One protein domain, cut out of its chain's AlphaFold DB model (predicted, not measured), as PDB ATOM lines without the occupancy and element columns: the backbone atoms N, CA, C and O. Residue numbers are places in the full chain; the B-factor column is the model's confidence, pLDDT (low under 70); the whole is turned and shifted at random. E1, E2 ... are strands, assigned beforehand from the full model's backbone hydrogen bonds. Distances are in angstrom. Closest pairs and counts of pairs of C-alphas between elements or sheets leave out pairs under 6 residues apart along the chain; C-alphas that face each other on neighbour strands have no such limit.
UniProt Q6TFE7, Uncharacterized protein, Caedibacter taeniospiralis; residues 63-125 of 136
ATOM      1  N   TYR A  63      50.886  43.982  20.068       93.94
ATOM      2  CA  TYR A  63      50.093  42.808  20.427       93.94
ATOM      3  C   TYR A  63      48.609  43.137  20.327       93.94
ATOM      4  O   TYR A  63      48.184  44.213  20.744       93.94
ATOM      5  N   ARG A  64      47.806  42.222  19.789       95.06
ATOM      6  CA  ARG A  64      46.355  42.378  19.667       95.06
ATOM      7  C   ARG A  64      45.647  41.379  20.564       95.06
ATOM      8  O   ARG A  64      45.842  40.182  20.426       95.06
ATOM      9  N   TYR A  65      44.777  41.871  21.435       95.06
ATOM     10  CA  TYR A  65      43.878  41.027  22.214       95.06
ATOM     11  C   TYR A  65      42.448  41.217  21.723       95.06
ATOM     12  O   TYR A  65      41.947  42.338  21.738       95.06
ATOM     13  N   THR A  66      41.773  40.140  21.330       94.88
ATOM     14  CA  THR A  66      40.349  40.166  20.971       94.88
ATOM     15  C   THR A  66      39.590  39.252  21.914       94.88
ATOM     16  O   THR A  66      39.785  38.040  21.918       94.88
ATOM     17  N   GLY A  67      38.700  39.821  22.724       94.75
ATOM     18  CA  GLY A  67      37.990  39.024  23.713       94.75
ATOM     19  C   GLY A  67      37.248  39.848  24.747       94.75
ATOM     20  O   GLY A  67      36.927  41.018  24.543       94.75
ATOM     21  N   ILE A  68      36.947  39.199  25.867       95.88
ATOM     22  CA  ILE A  68      36.329  39.845  27.021       95.88
ATOM     23  C   ILE A  68      37.436  40.335  27.947       95.88
ATOM     24  O   ILE A  68      38.371  39.594  28.244       95.88
ATOM     25  N   PHE A  69      37.310  41.566  28.423       95.31
ATOM     26  CA  PHE A  69      38.198  42.142  29.422       95.31
ATOM     27  C   PHE A  69      37.429  43.064  30.368       95.31
ATOM     28  O   PHE A  69      36.278  43.437  30.117       95.31
ATOM     29  N   TYR A  70      38.083  43.424  31.466       95.19
ATOM     30  CA  TYR A  70      37.516  44.240  32.526       95.19
ATOM     31  C   TYR A  70      38.376  45.478  32.773       95.19
ATOM     32  O   TYR A  70      39.602  45.393  32.847       95.19
ATOM     33  N   THR A  71      37.734  46.632  32.922       93.50
ATOM     34  CA  THR A  71      38.382  47.888  33.325       93.50
ATOM     35  C   THR A  71      37.706  48.453  34.569       93.50
ATOM     36  O   THR A  71      36.542  48.167  34.846       93.50
ATOM     37  N   LYS A  72      38.428  49.263  35.347       89.75
ATOM     38  CA  LYS A  72      37.853  49.923  36.524       89.75
ATOM     39  C   LYS A  72      36.859  51.001  36.092       89.75
ATOM     40  O   LYS A  72      37.208  51.880  35.304       89.75
ATOM     41  N   LYS A  73      35.650  50.977  36.656       86.56
ATOM     42  CA  LYS A  73      34.667  52.046  36.477       86.56
ATOM     43  C   LYS A  73      35.138  53.300  37.232       86.56
ATOM     44  O   LYS A  73      35.393  53.211  38.440       86.56
ATOM     45  N   PRO A  74      35.286  54.457  36.562       83.50
ATOM     46  CA  PRO A  74      35.717  55.685  37.221       83.50
ATOM     47  C   PRO A  74      34.782  56.070  38.374       83.50
ATOM     48  O   PRO A  74      33.569  55.916  38.258       83.50
ATOM     49  N   TYR A  75      35.355  56.584  39.465       80.69
ATOM     50  CA  TYR A  75      34.623  57.222  40.572       80.69
ATOM     51  C   TYR A  75      33.553  56.353  41.264       80.69
ATOM     52  O   TYR A  75      32.529  56.868  41.700       80.69
ATOM     53  N   THR A  76      33.790  55.044  41.398       80.38
ATOM     54  CA  THR A  76      32.893  54.129  42.131       80.38
ATOM     55  C   THR A  76      33.508  53.621  43.437       80.38
ATOM     56  O   THR A  76      34.679  53.234  43.470       80.38
ATOM     57  N   TYR A  77      32.700  53.634  44.506       76.44
ATOM     58  CA  TYR A  77      32.964  53.001  45.802       76.44
ATOM     59  C   TYR A  77      31.714  52.209  46.242       76.44
ATOM     60  O   TYR A  77      30.662  52.826  46.400       76.44
ATOM     61  N   PRO A  78      31.799  50.878  46.452       82.50
ATOM     62  CA  PRO A  78      32.977  50.030  46.251       82.50
ATOM     63  C   PRO A  78      33.422  49.997  44.780       82.50
ATOM     64  O   PRO A  78      32.691  50.402  43.882       82.50
ATOM     65  N   VAL A  79      34.660  49.561  44.543       84.31
ATOM     66  CA  VAL A  79      35.239  49.537  43.196       84.31
ATOM     67  C   VAL A  79      34.427  48.608  42.288       84.31
ATOM     68  O   VAL A  79      34.332  47.410  42.548       84.31
ATOM     69  N   GLU A  80      33.898  49.150  41.191       89.38
ATOM     70  CA  GLU A  80      33.174  48.382  40.177       89.38
ATOM     71  C   GLU A  80      34.023  48.142  38.922       89.38
ATOM     72  O   GLU A  80      34.847  48.969  38.519       89.38
ATOM     73  N   SER A  81      33.785  47.007  38.265       91.19
ATOM     74  CA  SER A  81      34.387  46.654  36.977       91.19
ATOM     75  C   SER A  81      33.401  46.878  35.827       91.19
ATOM     76  O   SER A  81      32.239  46.475  35.929       91.19
ATOM     77  N   VAL A  82      33.879  47.381  34.696       92.62
ATOM     78  CA  VAL A  82      33.158  47.393  33.419       92.62
ATOM     79  C   VAL A  82      33.618  46.200  32.592       92.62
ATOM     80  O   VAL A  82      34.811  46.052  32.349       92.62
ATOM     81  N   LYS A  83      32.677  45.350  32.172       94.12
ATOM     82  CA  LYS A  83      32.935  44.231  31.259       94.12
ATOM     83  C   LYS A  83      32.808  44.719  29.818       94.12
ATOM     84  O   LYS A  83      31.744  45.199  29.439       94.12
ATOM     85  N   THR A  84      33.842  44.511  29.018       92.81
ATOM     86  CA  THR A  84      33.892  44.921  27.609       92.81
ATOM     87  C   THR A  84      34.252  43.717  26.744       92.81
ATOM     88  O   THR A  84      35.041  42.877  27.172       92.81
ATOM     89  N   LYS A  85      33.659  43.601  25.548       93.44
ATOM     90  CA  LYS A  85      33.974  42.547  24.570       93.44
ATOM     91  C   LYS A  85      34.368  43.178  23.240       93.44
ATOM     92  O   LYS A  85      33.501  43.472  22.426       93.44
ATOM     93  N   GLU A  86      35.660  43.398  23.043       92.25
ATOM     94  CA  GLU A  86      36.201  44.150  21.907       92.25
ATOM     95  C   GLU A  86      37.656  43.736  21.623       92.25
ATOM     96  O   GLU A  86      38.186  42.809  22.242       92.25
ATOM     97  N   THR A  87      38.294  44.442  20.689       92.31
ATOM     98  CA  THR A  87      39.715  44.311  20.369       92.31
ATOM     99  C   THR A  87      40.520  45.445  20.999       92.31
ATOM    100  O   THR A  87      40.154  46.615  20.893       92.31
ATOM    101  N   LEU A  88      41.642  45.090  21.615       94.25
ATOM    102  CA  LEU A  88      42.663  45.992  22.129       94.25
ATOM    103  C   LEU A  88      43.962  45.793  21.352       94.25
ATOM    104  O   LEU A  88      44.260  44.689  20.890       94.25
ATOM    105  N   PHE A  89      44.753  46.852  21.253       93.88
ATOM    106  CA  PHE A  89      46.087  46.813  20.675       93.88
ATOM    107  C   PHE A  89      47.091  47.392  21.666       93.88
ATOM    108  O   PHE A  89      46.847  48.445  22.232       93.88
ATOM    109  N   MET A  90      48.208  46.724  21.916       92.44
ATOM    110  CA  MET A  90      49.309  47.271  22.704       92.44
ATOM    111  C   MET A  90      50.470  47.569  21.757       92.44
ATOM    112  O   MET A  90      51.113  46.621  21.295       92.44
ATOM    113  N   PRO A  91      50.747  48.849  21.454       89.44
ATOM    114  CA  PRO A  91      51.892  49.222  20.636       89.44
ATOM    115  C   PRO A  91      53.201  48.767  21.283       89.44
ATOM    116  O   PRO A  91      53.370  48.878  22.494       89.44
ATOM    117  N   GLU A  92      54.168  48.328  20.478       86.06
ATOM    118  CA  GLU A  92      55.461  47.798  20.950       86.06
ATOM    119  C   GLU A  92      56.265  48.724  21.886       86.06
ATOM    120  O   GLU A  92      57.121  48.268  22.643       86.06
ATOM    121  N   HIS A  93      56.020  50.031  21.811       82.31
ATOM    122  CA  HIS A  93      56.737  51.059  22.559       82.31
ATOM    123  C   HIS A  93      56.021  51.450  23.861       82.31
ATOM    124  O   HIS A  93      56.537  52.280  24.614       82.31
ATOM    125  N   LEU A  94      54.849  50.865  24.137       83.19
ATOM    126  CA  LEU A  94      54.018  51.151  25.304       83.19
ATOM    127  C   LEU A  94      53.723  49.881  26.102       83.19
ATOM    128  O   LEU A  94      53.674  48.776  25.575       83.19
ATOM    129  N   SER A  95      53.449  50.071  27.391       82.00
ATOM    130  CA  SER A  95      52.968  49.014  28.294       82.00
ATOM    131  C   SER A  95      51.463  49.121  28.562       82.00
ATOM    132  O   SER A  95      50.969  48.612  29.565       82.00
ATOM    133  N   SER A  96      50.731  49.865  27.732       89.56
ATOM    134  CA  SER A  96      49.307  50.151  27.921       89.56
ATOM    135  C   SER A  96      48.508  49.704  26.712       89.56
ATOM    136  O   SER A  96      48.925  49.909  25.575       89.56
ATOM    137  N   TRP A  97      47.345  49.118  26.978       92.81
ATOM    138  CA  TRP A  97      46.399  48.747  25.939       92.81
ATOM    139  C   TRP A  97      45.732  49.993  25.366       92.81
ATOM    140  O   TRP A  97      45.244  50.849  26.098       92.81
ATOM    141  N   GLU A  98      45.683  50.070  24.052       92.19
ATOM    142  CA  GLU A  98      44.966  51.051  23.265       92.19
ATOM    143  C   GLU A  98      43.649  50.439  22.787       92.19
ATOM    144  O   GLU A  98      43.601  49.331  22.241       92.19
ATOM    145  N   LYS A  99      42.564  51.180  22.986       88.56
ATOM    146  CA  LYS A  99      41.263  50.911  22.388       88.56
ATOM    147  C   LYS A  99      41.019  51.944  21.295       88.56
ATOM    148  O   LYS A  99      40.991  53.142  21.583       88.56
ATOM    149  N   LYS A 100      40.790  51.478  20.067       83.25
ATOM    150  CA  LYS A 100      40.296  52.326  18.980       83.25
ATOM    151  C   LYS A 100      38.783  52.479  19.082       83.25
ATOM    152  O   LYS A 100      38.062  51.509  19.305       83.25
ATOM    153  N   LEU A 101      38.314  53.706  18.932       77.81
ATOM    154  CA  LEU A 101      36.911  54.086  18.961       77.81
ATOM    155  C   LEU A 101      36.624  54.926  17.726       77.81
ATOM    156  O   LEU A 101      37.203  55.992  17.563       77.81
ATOM    157  N   THR A 102      35.710  54.470  16.879       73.69
ATOM    158  CA  THR A 102      35.212  55.284  15.771       73.69
ATOM    159  C   THR A 102      33.954  56.000  16.236       73.69
ATOM    160  O   THR A 102      32.966  55.354  16.590       73.69
ATOM    161  N   LYS A 103      33.982  57.332  16.271       71.75
ATOM    162  CA  LYS A 103      32.822  58.161  16.609       71.75
ATOM    163  C   LYS A 103      32.694  59.278  15.581       71.75
ATOM    164  O   LYS A 103      33.673  59.954  15.293       71.75
ATOM    165  N   ASP A 104      31.501  59.443  15.015       76.19
ATOM    166  CA  ASP A 104      31.188  60.494  14.035       76.19
ATOM    167  C   ASP A 104      32.122  60.498  12.803       76.19
ATOM    168  O   ASP A 104      32.427  61.542  12.239       76.19
ATOM    169  N   GLY A 105      32.607  59.317  12.395       73.62
ATOM    170  CA  GLY A 105      33.559  59.167  11.284       73.62
ATOM    171  C   GLY A 105      35.024  59.441  11.643       73.62
ATOM    172  O   GLY A 105      35.891  59.272  10.790       73.62
ATOM    173  N   TYR A 106      35.320  59.799  12.894       67.62
ATOM    174  CA  TYR A 106      36.675  60.016  13.396       67.62
ATOM    175  C   TYR A 106      37.151  58.822  14.227       67.62
ATOM    176  O   TYR A 106      36.426  58.319  15.088       67.62
ATOM    177  N   GLU A 107      38.384  58.375  13.984       74.50
ATOM    178  CA  GLU A 107      39.051  57.381  14.827       74.50
ATOM    179  C   GLU A 107      39.753  58.062  16.005       74.50
ATOM    180  O   GLU A 107      40.609  58.930  15.833       74.50
ATOM    181  N   TYR A 108      39.408  57.628  17.211       75.50
ATOM    182  CA  TYR A 108      40.023  58.041  18.459       75.50
ATOM    183  C   TYR A 108      40.740  56.860  19.106       75.50
ATOM    184  O   TYR A 108      40.173  55.779  19.270       75.50
ATOM    185  N   SER A 109      41.968  57.102  19.546       77.75
ATOM    186  CA  SER A 109      42.758  56.145  20.316       77.75
ATOM    187  C   SER A 109      42.693  56.486  21.800       77.75
ATOM    188  O   SER A 109      43.092  57.574  22.216       77.75
ATOM    189  N   TYR A 110      42.209  55.547  22.613       83.75
ATOM    190  CA  TYR A 110      42.140  55.689  24.067       83.75
ATOM    191  C   TYR A 110      43.052  54.676  24.750       83.75
ATOM    192  O   TYR A 110      42.853  53.468  24.634       83.75
ATOM    193  N   TYR A 111      44.018  55.171  25.523       85.00
ATOM    194  CA  TYR A 111      44.900  54.322  26.318       85.00
ATOM    195  C   TYR A 111      44.250  53.950  27.651       85.00
ATOM    196  O   TYR A 111      43.894  54.802  28.470       85.00
ATOM    197  N   LEU A 112      44.114  52.650  27.880       87.44
ATOM    198  CA  LEU A 112      43.594  52.075  29.107       87.44
ATOM    199  C   LEU A 112      44.739  51.923  30.111       87.44
ATOM    200  O   LEU A 112      45.701  51.197  29.870       87.44
ATOM    201  N   ARG A 113      44.616  52.587  31.269       81.31
ATOM    202  CA  ARG A 113      45.631  52.521  32.338       81.31
ATOM    203  C   ARG A 113      45.827  51.111  32.898       81.31
ATOM    204  O   ARG A 113      46.937  50.764  33.274       81.31
ATOM    205  N   ALA A 114      44.748  50.341  33.016       89.25
ATOM    206  CA  ALA A 114      44.779  48.975  33.523       89.25
ATOM    207  C   ALA A 114      43.614  48.177  32.940       89.25
ATOM    208  O   ALA A 114      42.480  48.664  32.887       89.25
ATOM    209  N   VAL A 115      43.910  46.950  32.523       94.44
ATOM    210  CA  VAL A 115      42.960  46.011  31.927       94.44
ATOM    211  C   VAL A 115      43.163  44.658  32.594       94.44
ATOM    212  O   VAL A 115      44.298  44.277  32.872       94.44
ATOM    213  N   TYR A 116      42.072  43.946  32.859       96.06
ATOM    214  CA  TYR A 116      42.075  42.695  33.610       96.06
ATOM    215  C   TYR A 116      41.298  41.604  32.881       96.06
ATOM    216  O   TYR A 116      40.349  41.883  32.144       96.06
ATOM    217  N   LYS A 117      41.679  40.351  33.121       95.75
ATOM    218  CA  LYS A 117      40.995  39.167  32.582       95.75
ATOM    219  C   LYS A 117      39.739  38.806  33.364       95.75
ATOM    220  O   LYS A 117      38.852  38.143  32.833       95.75
ATOM    221  N   ASP A 118      39.657  39.230  34.621       95.19
ATOM    222  CA  ASP A 118      38.611  38.830  35.550       95.19
ATOM    223  C   ASP A 118      37.861  40.033  36.149       95.19
ATOM    224  O   ASP A 118      38.378  41.146  36.259       95.19
ATOM    225  N   LYS A 119      36.621  39.789  36.592       93.19
ATOM    226  CA  LYS A 119      35.741  40.818  37.167       93.19
ATOM    227  C   LYS A 119      36.284  41.416  38.472       93.19
ATOM    228  O   LYS A 119      35.995  42.571  38.770       93.19
ATOM    229  N   LYS A 120      37.036  40.643  39.265       92.31
ATOM    230  CA  LYS A 120      37.607  41.118  40.537       92.31
ATOM    231  C   LYS A 120      38.839  41.997  40.312       92.31
ATOM    232  O   LYS A 120      39.301  42.607  41.271       92.31
ATOM    233  N   MET A 121      39.313  42.109  39.066       92.06
ATOM    234  CA  MET A 121      40.468  42.913  38.672       92.06
ATOM    235  C   MET A 121      41.740  42.501  39.420       92.06
ATOM    236  O   MET A 121      42.512  43.344  39.872       92.06
ATOM    237  N   THR A 122      41.948  41.192  39.569       92.88
ATOM    238  CA  THR A 122      43.136  40.633  40.229       92.88
ATOM    239  C   THR A 122      44.147  40.080  39.231       92.88
ATOM    240  O   THR A 122      45.330  39.997  39.551       92.88
ATOM    241  N   ILE A 123      43.707  39.726  38.023       95.31
ATOM    242  CA  ILE A 123      44.538  39.139  36.975       95.31
ATOM    243  C   ILE A 123      44.699  40.170  35.851       95.31
ATOM    244  O   ILE A 123      43.765  40.356  35.063       95.31
ATOM    245  N   PRO A 124      45.847  40.867  35.758       94.75
ATOM    246  CA  PRO A 124      46.075  41.828  34.690       94.75
ATOM    247  C   PRO A 124      46.107  41.127  33.328       94.75
ATOM    248  O   PRO A 124      46.571  39.993  33.199       94.75
ATOM    249  N   LEU A 125      45.608  41.823  32.311       94.31
ATOM    250  CA  LEU A 125      45.781  41.446  30.916       94.31
ATOM    251  C   LEU A 125      47.143  41.971  30.448       94.31
ATOM    252  O   LEU A 125      47.357  43.187  30.409       94.31
TER     253      LEU A 125
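Overview. This is residues 63 to 125 of the 136 residues of an uncharacterized protein of Caedibacter taeniospiralis (UniProt Q6TFE7). A long two-stranded hairpin, E1 and E2, is folded sharply into an L, and a second hairpin, E3 and E4, turns back from the end of E2 and runs out to a tip that sticks out at residues 102 to 107. The turn of the first hairpin and the tip of the second lie at opposite ends of the longest axis, and residues 113 to 125, with no named element, loop back near E1. The printed part has 63 residues with four named strands, in the order E1, E2, E3, E4, and no named helix; they make two sheets, E1 - E2 and E3 - E4, each antiparallel, and the class is all strand. The whole is only just compact, close to loose, with a radius of gyration of the C-alphas of 12.3 A and spans of 35 by 27 by 19 A.

Along the chain. E1, residues 63 to 72, begins at C-alpha 63 at (50.093, 42.808, 20.427) and is 21.4 A long from first to last C-alpha. E2, residues 81 to 91, is the longest strand by residues and measures 24.1 A. E3 holds residues 97 to 103, 19.0 A, from C-alpha 97 at (46.399, 48.747, 25.939). E4 holds residues 106 to 112, 18.9 A, and ends at C-alpha 112 at (43.594, 52.075, 29.107).

Arrangement. E1 and E2 form a hairpin, antiparallel at 146 degrees between their directions. N 65 and O 88 are 2.9 A apart and N 84 and O 69 are 2.9 A apart, both within hydrogen-bond range. E1 bends by 94 degrees at residue 67, and E2 bends by 90 degrees at residue 85; C-alphas 68 and 85 face each other at 4.3 A. E2 and E3 have 12 pairs of C-alphas within 8 A, the closest being those of Met 90 and Trp 97 at 4.6 A. E3 and E4 form the other hairpin, antiparallel at 153 degrees, with N 101 and O 108 at 2.8 A and N 112 and O 97 at 2.8 A within hydrogen-bond range. E2 and E4 are near each other, with 7 pairs of C-alphas within 10 A. E1 and E4 have 1 pair within 8 A, the C-alphas of Thr 71 and Leu 112 at 7.9 A, while E1 and E3 are apart.

Size, cuts and confidence. The C-alphas of Pro 78 and Gly 105 are the two farthest apart, at 36.1 A. The printed part has no cut. The links E2 to E3 and E3 to E4 are tight, the link E1 to E2 is short, and no link is long. Residues 102 to 107 stand free. The mean pLDDT of the printed part is 87.9, and one residue, Tyr 106, is under 70.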